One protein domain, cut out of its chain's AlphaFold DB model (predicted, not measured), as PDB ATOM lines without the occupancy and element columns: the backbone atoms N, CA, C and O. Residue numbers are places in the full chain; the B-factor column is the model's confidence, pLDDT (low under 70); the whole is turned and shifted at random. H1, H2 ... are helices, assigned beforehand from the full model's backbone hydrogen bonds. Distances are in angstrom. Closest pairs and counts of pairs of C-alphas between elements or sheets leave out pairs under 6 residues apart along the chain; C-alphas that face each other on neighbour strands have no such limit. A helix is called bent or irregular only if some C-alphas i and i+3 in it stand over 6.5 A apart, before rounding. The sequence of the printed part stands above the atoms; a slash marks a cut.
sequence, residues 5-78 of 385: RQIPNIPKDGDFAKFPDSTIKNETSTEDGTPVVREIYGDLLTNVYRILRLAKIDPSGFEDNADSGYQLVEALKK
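What this domain is: This is residues 5 to 78 of the 385 residues of an uncharacterized protein of Pedobacter sp. AK013 (UniProt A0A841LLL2). With little regular structure, this is an elongated body made of one long helix, H1, two long loop stretches, residues 5 to 37 before it and residues 55 to 70 after it, and a short helix, H2, packed at a steep tilt on residues 48 to 52 of H1. The unnamed residues 5 to 37 come first, and residues 55 to 70 loop from H1 to H2. The printed part has 74 residues, 24 of them in these two helices; it is all helix, with no named strand. It is only just compact, close to loose, with a radius of gyration of the C-alphas of 13.5 A and spans of 43 by 25 by 19 A.

How they stand to each other: H1, residues 38 to 54, touches H2, residues 71 to 77, with residues 48 to 52 alone. Their closest C-alphas, of Leu 52 and Ala 75, are 5.6 A apart. They run the same way at a steep tilt of 56 degrees. Every O i to N i+4 pair is within hydrogen-bond range in H2, and 11 of 13 in H1.

Where its parts are: H1 begins at C-alpha 38 (57.443, 5.478, -32.121) and is 22.7 A long. It is irregular, but only just: C-alphas 40 and 43 are 6.6 A apart. H2, 9.9 A long, ends at C-alpha 77 (47.502, -16.800, -46.716).

The domain as a whole: The C-alphas farthest apart, of Ser 29 and Lys 78, are 43.8 A apart. The printed part has no cut, the link from H1 to H2 is long, and no printed residue has pLDDT under 70.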
ATOM      1  N   ARG A   5      44.860   1.461 -31.278       90.19
ATOM      2  CA  ARG A   5      43.569   2.133 -31.090       90.19
ATOM      3  C   ARG A   5      42.665   1.421 -30.084       90.19
ATOM      4  O   ARG A   5      41.985   2.107 -29.320       90.19
ATOM      5  N   GLN A   6      42.686   0.090 -30.056       89.25
ATOM      6  CA  GLN A   6      41.850  -0.747 -29.190       89.25
ATOM      7  C   GLN A   6      42.415  -0.927 -27.771       89.25
ATOM      8  O   GLN A   6      41.709  -1.449 -26.911       89.25
ATOM      9  N   ILE A   7      43.652  -0.497 -27.495       88.56
ATOM     10  CA  ILE A   7      44.208  -0.545 -26.138       88.56
ATOM     11  C   ILE A   7      43.623   0.625 -25.320       88.56
ATOM     12  O   ILE A   7      43.745   1.790 -25.734       88.56
ATOM     13  N   PRO A   8      42.962   0.348 -24.181       85.62
ATOM     14  CA  PRO A   8      42.425   1.384 -23.311       85.62
ATOM     15  C   PRO A   8      43.543   2.076 -22.522       85.62
ATOM     16  O   PRO A   8      44.523   1.446 -22.137       85.62
ATOM     17  N   ASN A   9      43.353   3.366 -22.235       85.69
ATOM     18  CA  ASN A   9      44.145   4.137 -21.266       85.69
ATOM     19  C   ASN A   9      45.661   4.216 -21.527       85.69
ATOM     20  O   ASN A   9      46.427   4.423 -20.591       85.69
ATOM     21  N   ILE A  10      46.097   4.094 -22.785       88.88
ATOM     22  CA  ILE A  10      47.475   4.410 -23.180       88.88
ATOM     23  C   ILE A  10      47.522   5.712 -23.992       88.88
ATOM     24  O   ILE A  10      46.613   5.948 -24.802       88.88
ATOM     25  N   PRO A  11      48.569   6.542 -23.831       89.62
ATOM     26  CA  PRO A  11      48.845   7.628 -24.763       89.62
ATOM     27  C   PRO A  11      49.021   7.079 -26.184       89.62
ATOM     28  O   PRO A  11      49.727   6.096 -26.401       89.62
ATOM     29  N   LYS A  12      48.353   7.692 -27.163       90.38
ATOM     30  CA  LYS A  12      48.385   7.264 -28.568       90.38
ATOM     31  C   LYS A  12      48.166   8.439 -29.506       90.38
ATOM     32  O   LYS A  12      47.530   9.423 -29.133       90.38
ATOM     33  N   ASP A  13      48.697   8.327 -30.718       86.62
ATOM     34  CA  ASP A  13      48.469   9.317 -31.767       86.62
ATOM     35  C   ASP A  13      47.006   9.248 -32.253       86.62
ATOM     36  O   ASP A  13      46.458   8.163 -32.496       86.62
ATOM     37  N   GLY A  14      46.375  10.421 -32.343       84.38
ATOM     38  CA  GLY A  14      44.990  10.616 -32.767       84.38
ATOM     39  C   GLY A  14      44.838  11.079 -34.217       84.38
ATOM     40  O   GLY A  14      43.711  11.312 -34.651       84.38
ATOM     41  N   ASP A  15      45.927  11.221 -34.980       89.50
ATOM     42  CA  ASP A  15      45.872  11.522 -36.415       89.50
ATOM     43  C   ASP A  15      45.424  10.281 -37.207       89.50
ATOM     44  O   ASP A  15      46.211   9.587 -37.855       89.50
ATOM     45  N   PHE A  16      44.124   9.981 -37.144       88.81
ATOM     46  CA  PHE A  16      43.519   8.821 -37.804       88.81
ATOM     47  C   PHE A  16      43.547   8.901 -39.335       88.81
ATOM     48  O   PHE A  16      43.322   7.887 -39.997       88.81
ATOM     49  N   ALA A  17      43.825  10.079 -39.904       88.50
ATOM     50  CA  ALA A  17      44.025  10.222 -41.340       88.50
ATOM     51  C   ALA A  17      45.355   9.586 -41.769       88.50
ATOM     52  O   ALA A  17      45.406   8.908 -42.795       88.50
ATOM     53  N   LYS A  18      46.416   9.753 -40.966       85.69
ATOM     54  CA  LYS A  18      47.721   9.117 -41.210       85.69
ATOM     55  C   LYS A  18      47.816   7.706 -40.630       85.69
ATOM     56  O   LYS A  18      48.388   6.823 -41.264       85.69
ATOM     57  N   PHE A  19      47.227   7.480 -39.454       91.06
ATOM     58  CA  PHE A  19      47.292   6.217 -38.712       91.06
ATOM     59  C   PHE A  19      45.881   5.744 -38.326       91.06
ATOM     60  O   PHE A  19      45.449   5.947 -37.190       91.06
ATOM     61  N   PRO A  20      45.142   5.087 -39.242       90.81
ATOM     62  CA  PRO A  20      43.756   4.665 -38.998       90.81
ATOM     63  C   PRO A  20      43.550   3.802 -37.737       90.81
ATOM     64  O   PRO A  20      42.497   3.875 -37.093       90.81
ATOM     65  N   ASP A  21      44.577   3.037 -37.358       91.31
ATOM     66  CA  ASP A  21      44.609   2.133 -36.200       91.31
ATOM     67  C   ASP A  21      45.378   2.713 -34.995       91.31
ATOM     68  O   ASP A  21      45.750   1.980 -34.071       91.31
ATOM     69  N   SER A  22      45.575   4.039 -34.986       92.00
ATOM     70  CA  SER A  22      46.500   4.772 -34.111       92.00
ATOM     71  C   SER A  22      47.952   4.301 -34.246       92.00
ATOM     72  O   SER A  22      48.268   3.293 -34.875       92.00
ATOM     73  N   THR A  23      48.871   5.055 -33.653       90.94
ATOM     74  CA  THR A  23      50.257   4.620 -33.479       90.94
ATOM     75  C   THR A  23      50.777   5.053 -32.113       90.94
ATOM     76  O   THR A  23      50.103   5.763 -31.359       90.94
ATOM     77  N   ILE A  24      51.963   4.561 -31.790       91.19
ATOM     78  CA  ILE A  24      52.723   4.859 -30.580       91.19
ATOM     79  C   ILE A  24      52.990   6.369 -30.507       91.19
ATOM     80  O   ILE A  24      53.308   7.001 -31.518       91.19
ATOM     81  N   LYS A  25      52.850   6.954 -29.313       91.38
ATOM     82  CA  LYS A  25      53.097   8.379 -29.064       91.38
ATOM     83  C   LYS A  25      54.366   8.532 -28.228       91.38
ATOM     84  O   LYS A  25      54.417   8.010 -27.121       91.38
ATOM     85  N   ASN A  26      55.361   9.255 -28.737       88.81
ATOM     86  CA  ASN A  26      56.576   9.548 -27.974       88.81
ATOM     87  C   ASN A  26      56.260  10.445 -26.774       88.81
ATOM     88  O   ASN A  26      55.451  11.369 -26.884       88.81
ATOM     89  N   GLU A  27      56.915  10.173 -25.648       89.00
ATOM     90  CA  GLU A  27      56.878  11.045 -24.476       89.00
ATOM     91  C   GLU A  27      57.684  12.317 -24.755       89.00
ATOM     92  O   GLU A  27      58.739  12.283 -25.395       89.00
ATOM     93  N   THR A  28      57.172  13.454 -24.294       86.44
ATOM     94  CA  THR A  28      57.859  14.747 -24.383       86.44
ATOM     95  C   THR A  28      57.905  15.395 -23.005       86.44
ATOM     96  O   THR A  28      57.275  14.924 -22.066       86.44
ATOM     97  N   SER A  29      58.603  16.522 -22.867       85.38
ATOM     98  CA  SER A  29      58.618  17.275 -21.606       85.38
ATOM     99  C   SER A  29      57.250  17.847 -21.201       85.38
ATOM    100  O   SER A  29      57.112  18.328 -20.078       85.38
ATOM    101  N   THR A  30      56.261  17.841 -22.101       87.06
ATOM    102  CA  THR A  30      54.950  18.479 -21.901       87.06
ATOM    103  C   THR A  30      53.759  17.557 -22.143       87.06
ATOM    104  O   THR A  30      52.633  17.944 -21.841       87.06
ATOM    105  N   GLU A  31      53.971  16.371 -22.708       86.56
ATOM    106  CA  GLU A  31      52.905  15.424 -23.029       86.56
ATOM    107  C   GLU A  31      53.323  13.999 -22.689       86.56
ATOM    108  O   GLU A  31      54.389  13.544 -23.118       86.56
ATOM    109  N   ASP A  32      52.426  13.282 -22.015       85.62
ATOM    110  CA  ASP A  32      52.585  11.862 -21.738       85.62
ATOM    111  C   ASP A  32      52.660  11.061 -23.044       85.62
ATOM    112  O   ASP A  32      51.881  11.265 -23.989       85.62
ATOM    113  N   GLY A  33      53.588  10.107 -23.071       87.94
ATOM    114  CA  GLY A  33      53.773   9.163 -24.162       87.94
ATOM    115  C   GLY A  33      53.825   7.722 -23.674       87.94
ATOM    116  O   GLY A  33      53.601   7.403 -22.511       87.94
ATOM    117  N   THR A  34      54.095   6.820 -24.602       86.88
ATOM    118  CA  THR A  34      54.369   5.417 -24.302       86.88
ATOM    119  C   THR A  34      55.839   5.229 -23.919       86.88
ATOM    120  O   THR A  34      56.687   5.939 -24.453       86.88
ATOM    121  N   PRO A  35      56.186   4.200 -23.123       83.81
ATOM    122  CA  PRO A  35      57.571   3.915 -22.720       83.81
ATOM    123  C   PRO A  35      58.473   3.410 -23.865       83.81
ATOM    124  O   PRO A  35      59.624   3.045 -23.639       83.81
ATOM    125  N   VAL A  36      57.947   3.331 -25.088       87.06
ATOM    126  CA  VAL A  36      58.643   2.855 -26.286       87.06
ATOM    127  C   VAL A  36      58.669   3.943 -27.351       87.06
ATOM    128  O   VAL A  36      57.774   4.783 -27.428       87.06
ATOM    129  N   VAL A  37      59.698   3.894 -28.196       86.94
ATOM    130  CA  VAL A  37      59.941   4.884 -29.248       86.94
ATOM    131  C   VAL A  37      59.099   4.566 -30.487       86.94
ATOM    132  O   VAL A  37      59.161   3.459 -31.033       86.94
ATOM    133  N   ARG A  38      58.330   5.552 -30.953       88.81
ATOM    134  CA  ARG A  38      57.443   5.478 -32.121       88.81
ATOM    135  C   ARG A  38      58.183   5.061 -33.380       88.81
ATOM    136  O   ARG A  38      57.680   4.229 -34.120       88.81
ATOM    137  N   GLU A  39      59.355   5.618 -33.626       85.81
ATOM    138  CA  GLU A  39      60.131   5.392 -34.844       85.81
ATOM    139  C   GLU A  39      60.633   3.943 -34.944       85.81
ATOM    140  O   GLU A  39      60.848   3.436 -36.036       85.81
ATOM    141  N   ILE A  40      60.788   3.257 -33.808       84.94
ATOM    142  CA  ILE A  40      61.268   1.870 -33.769       84.94
ATOM    143  C   ILE A  40      60.100   0.890 -33.918       84.94
ATOM    144  O   ILE A  40      60.166  -0.058 -34.698       84.94
ATOM    145  N   TYR A  41      59.020   1.105 -33.168       87.69
ATOM    146  CA  TYR A  41      57.923   0.135 -33.074       87.69
ATOM    147  C   TYR A  41      56.706   0.498 -33.930       87.69
ATOM    148  O   TYR A  41      55.974  -0.384 -34.383       87.69
ATOM    149  N   GLY A  42      56.475   1.788 -34.162       88.38
ATOM    150  CA  GLY A  42      55.315   2.301 -34.882       88.38
ATOM    151  C   GLY A  42      55.292   1.870 -36.344       88.38
ATOM    152  O   GLY A  42      54.226   1.502 -36.838       88.38
ATOM    153  N   ASP A  43      56.443   1.840 -37.015       86.81
ATOM    154  CA  ASP A  43      56.543   1.433 -38.422       86.81
ATOM    155  C   ASP A  43      56.186  -0.044 -38.620       86.81
ATOM    156  O   ASP A  43      55.380  -0.386 -39.491       86.81
ATOM    157  N   LEU A  44      56.725  -0.923 -37.770       89.50
ATOM    158  CA  LEU A  44      56.426  -2.356 -37.802       89.50
ATOM    159  C   LEU A  44      54.927  -2.610 -37.612       89.50
ATOM    160  O   LEU A  44      54.305  -3.295 -38.424       89.50
ATOM    161  N   LEU A  45      54.331  -2.007 -36.579       90.81
ATOM    162  CA  LEU A  45      52.907  -2.159 -36.284       90.81
ATOM    163  C   LEU A  45      52.031  -1.602 -37.411       90.81
ATOM    164  O   LEU A  45      51.082  -2.256 -37.838       90.81
ATOM    165  N   THR A  46      52.376  -0.430 -37.948       90.94
ATOM    166  CA  THR A  46      51.608   0.208 -39.027       90.94
ATOM    167  C   THR A  46      51.611  -0.644 -40.297       90.94
ATOM    168  O   THR A  46      50.562  -0.800 -40.932       90.94
ATOM    169  N   ASN A  47      52.753  -1.246 -40.645       89.88
ATOM    170  CA  ASN A  47      52.863  -2.162 -41.781       89.88
ATOM    171  C   ASN A  47      52.045  -3.440 -41.568       89.88
ATOM    172  O   ASN A  47      51.292  -3.836 -42.455       89.88
ATOM    173  N   VAL A  48      52.111  -4.039 -40.377       92.50
ATOM    174  CA  VAL A  48      51.294  -5.211 -40.024       92.50
ATOM    175  C   VAL A  48      49.798  -4.899 -40.145       92.50
ATOM    176  O   VAL A  48      49.058  -5.649 -40.783       92.50
ATOM    177  N   TYR A  49      49.340  -3.758 -39.626       92.19
ATOM    178  CA  TYR A  49      47.937  -3.356 -39.756       92.19
ATOM    179  C   TYR A  49      47.549  -3.098 -41.215       92.19
ATOM    180  O   TYR A  49      46.448  -3.449 -41.640       92.19
ATOM    181  N   ARG A  50      48.454  -2.531 -42.025       89.81
ATOM    182  CA  ARG A  50      48.217  -2.354 -43.463       89.81
ATOM    183  C   ARG A  50      48.032  -3.694 -44.175       89.81
ATOM    184  O   ARG A  50      47.123  -3.784 -44.997       89.81
ATOM    185  N   ILE A  51      48.828  -4.709 -43.841       90.62
ATOM    186  CA  ILE A  51      48.700  -6.075 -44.375       90.62
ATOM    187  C   ILE A  51      47.318  -6.654 -44.038       90.62
ATOM    188  O   ILE A  51      46.621  -7.113 -44.941       90.62
ATOM    189  N   LEU A  52      46.864  -6.550 -42.781       90.75
ATOM    190  CA  LEU A  52      45.524  -7.011 -42.384       90.75
ATOM    191  C   LEU A  52      44.409  -6.321 -43.188       90.75
ATOM    192  O   LEU A  52      43.525  -6.992 -43.722       90.75
ATOM    193  N   ARG A  53      44.481  -4.989 -43.350       87.62
ATOM    194  CA  ARG A  53      43.486  -4.229 -44.128       87.62
ATOM    195  C   ARG A  53      43.477  -4.622 -45.604       87.62
ATOM    196  O   ARG A  53      42.406  -4.758 -46.190       87.62
ATOM    197  N   LEU A  54      44.649  -4.818 -46.207       85.62
ATOM    198  CA  LEU A  54      44.761  -5.282 -47.593       85.62
ATOM    199  C   LEU A  54      44.170  -6.691 -47.768       85.62
ATOM    200  O   LEU A  54      43.493  -6.945 -48.760       85.62
ATOM    201  N   ALA A  55      44.332  -7.564 -46.770       86.31
ATOM    202  CA  ALA A  55      43.725  -8.894 -46.722       86.31
ATOM    203  C   ALA A  55      42.237  -8.893 -46.303       86.31
ATOM    204  O   ALA A  55      41.625  -9.962 -46.184       86.31
ATOM    205  N   LYS A  56      41.649  -7.709 -46.060       86.50
ATOM    206  CA  LYS A  56      40.280  -7.518 -45.551       86.50
ATOM    207  C   LYS A  56      40.013  -8.323 -44.272       86.50
ATOM    208  O   LYS A  56      38.996  -9.005 -44.157       86.50
ATOM    209  N   ILE A  57      40.966  -8.307 -43.343       87.88
ATOM    210  CA  ILE A  57      40.829  -8.903 -42.014       87.88
ATOM    211  C   ILE A  57      40.731  -7.773 -40.995       87.88
ATOM    212  O   ILE A  57      41.682  -7.014 -40.812       87.88
ATOM    213  N   ASP A  58      39.589  -7.689 -40.317       89.19
ATOM    214  CA  ASP A  58      39.395  -6.728 -39.239       89.19
ATOM    215  C   ASP A  58      40.103  -7.211 -37.959       89.19
ATOM    216  O   ASP A  58      39.952  -8.376 -37.568       89.19
ATOM    217  N   PRO A  59      40.888  -6.353 -37.283       89.81
ATOM    218  CA  PRO A  59      41.555  -6.719 -36.037       89.81
ATOM    219  C   PRO A  59      40.555  -7.096 -34.935       89.81
ATOM    220  O   PRO A  59      39.708  -6.291 -34.542       89.81
ATOM    221  N   SER A  60      40.688  -8.306 -34.389       88.44
ATOM    222  CA  SER A  60      39.750  -8.883 -33.414       88.44
ATOM    223  C   SER A  60      39.730  -8.175 -32.056       88.44
ATOM    224  O   SER A  60      38.837  -8.422 -31.251       88.44
ATOM    225  N   GLY A  61      40.724  -7.328 -31.763       87.81
ATOM    226  CA  GLY A  61      40.877  -6.690 -30.452       87.81
ATOM    227  C   GLY A  61      41.503  -7.593 -29.383       87.81
ATOM    228  O   GLY A  61      41.763  -7.133 -28.268       87.81
ATOM    229  N   PHE A  62      41.816  -8.848 -29.720       87.94
ATOM    230  CA  PHE A  62      42.525  -9.794 -28.857       87.94
ATOM    231  C   PHE A  62      43.975  -9.977 -29.308       87.94
ATOM    232  O   PHE A  62      44.290  -9.856 -30.495       87.94
ATOM    233  N   GLU A  63      44.864 -10.254 -28.356       86.25
ATOM    234  CA  GLU A  63      46.246 -10.654 -28.646       86.25
ATOM    235  C   GLU A  63      46.252 -11.934 -29.480       86.25
ATOM    236  O   GLU A  63      45.441 -12.825 -29.232       86.25
ATOM    237  N   ASP A  64      47.125 -12.000 -30.487       85.19
ATOM    238  CA  ASP A  64      47.242 -13.176 -31.351       85.19
ATOM    239  C   ASP A  64      47.911 -14.322 -30.586       85.19
ATOM    240  O   ASP A  64      49.017 -14.183 -30.070       85.19
ATOM    241  N   ASN A  65      47.226 -15.458 -30.519       86.50
ATOM    242  CA  ASN A  65      47.684 -16.696 -29.907       86.50
ATOM    243  C   ASN A  65      46.953 -17.885 -30.561       86.50
ATOM    244  O   ASN A  65      46.196 -17.710 -31.521       86.50
ATOM    245  N   ALA A  66      47.187 -19.094 -30.049       83.75
ATOM    246  CA  ALA A  66      46.570 -20.313 -30.572       83.75
ATOM    247  C   ALA A  66      45.031 -20.308 -30.493       83.75
ATOM    248  O   ALA A  66      44.390 -20.929 -31.336       83.75
ATOM    249  N   ASP A  67      44.447 -19.570 -29.546       81.88
ATOM    250  CA  ASP A  67      42.998 -19.496 -29.330       81.88
ATOM    251  C   ASP A  67      42.337 -18.381 -30.162       81.88
ATOM    252  O   ASP A  67      41.172 -18.483 -30.539       81.88
ATOM    253  N   SER A  68      43.074 -17.307 -30.467       78.88
ATOM    254  CA  SER A  68      42.583 -16.134 -31.208       78.88
ATOM    255  C   SER A  68      42.977 -16.115 -32.693       78.88
ATOM    256  O   SER A  68      42.573 -15.205 -33.423       78.88
ATOM    257  N   GLY A  69      43.722 -17.130 -33.152       76.50
ATOM    258  CA  GLY A  69      43.821 -17.512 -34.564       76.50
ATOM    259  C   GLY A  69      44.885 -16.804 -35.407       76.50
ATOM    260  O   GLY A  69      44.757 -16.808 -36.625       76.50
ATOM    261  N   TYR A  70      45.919 -16.203 -34.800       91.00
ATOM    262  CA  TYR A  70      47.076 -15.600 -35.497       91.00
ATOM    263  C   TYR A  70      46.713 -14.804 -36.772       91.00
ATOM    264  O   TYR A  70      47.111 -15.164 -37.884       91.00
ATOM    265  N   GLN A  71      45.966 -13.702 -36.636       90.44
ATOM    266  CA  GLN A  71      45.350 -13.013 -37.782       90.44
ATOM    267  C   GLN A  71      46.340 -12.549 -38.867       90.44
ATOM    268  O   GLN A  71      45.963 -12.484 -40.035       90.44
ATOM    269  N   LEU A  72      47.597 -12.245 -38.518       89.56
ATOM    270  CA  LEU A  72      48.626 -11.913 -39.514       89.56
ATOM    271  C   LEU A  72      48.954 -13.102 -40.428       89.56
ATOM    272  O   LEU A  72      49.103 -12.920 -41.634       89.56
ATOM    273  N   VAL A  73      49.022 -14.315 -39.882       88.12
ATOM    274  CA  VAL A  73      49.257 -15.530 -40.674       88.12
ATOM    275  C   VAL A  73      48.082 -15.765 -41.621       88.12
ATOM    276  O   VAL A  73      48.286 -16.019 -42.806       88.12
ATOM    277  N   GLU A  74      46.854 -15.594 -41.132       85.44
ATOM    278  CA  GLU A  74      45.650 -15.700 -41.961       85.44
ATOM    279  C   GLU A  74      45.589 -14.628 -43.056       85.44
ATOM    280  O   GLU A  74      45.148 -14.907 -44.170       85.44
ATOM    281  N   ALA A  75      46.074 -13.414 -42.787       86.44
ATOM    282  CA  ALA A  75      46.188 -12.379 -43.810       86.44
ATOM    283  C   ALA A  75      47.205 -12.758 -44.889       86.44
ATOM    284  O   ALA A  75      46.916 -12.604 -46.074       86.44
ATOM    285  N   LEU A  76      48.366 -13.285 -44.496       84.69
ATOM    286  CA  LEU A  76      49.414 -13.691 -45.432       84.69
ATOM    287  C   LEU A  76      48.964 -14.825 -46.362       84.69
ATOM    288  O   LEU A  76      49.309 -14.803 -47.538       84.69
ATOM    289  N   LYS A  77      48.115 -15.745 -45.886       77.50
ATOM    290  CA  LYS A  77      47.502 -16.800 -46.716       77.50
ATOM    291  C   LYS A  77      46.554 -16.278 -47.803       77.50
ATOM    292  O   LYS A  77      46.278 -17.003 -48.749       77.50
ATOM    293  N   LYS A  78      46.008 -15.063 -47.660       74.44
ATOM    294  CA  LYS A  78      45.043 -14.488 -48.617       74.44
ATOM    295  C   LYS A  78      45.695 -13.744 -49.780       74.44
ATOM    296  O   LYS A  78      44.987 -13.388 -50.722       74.44
TER     297      LYS A  78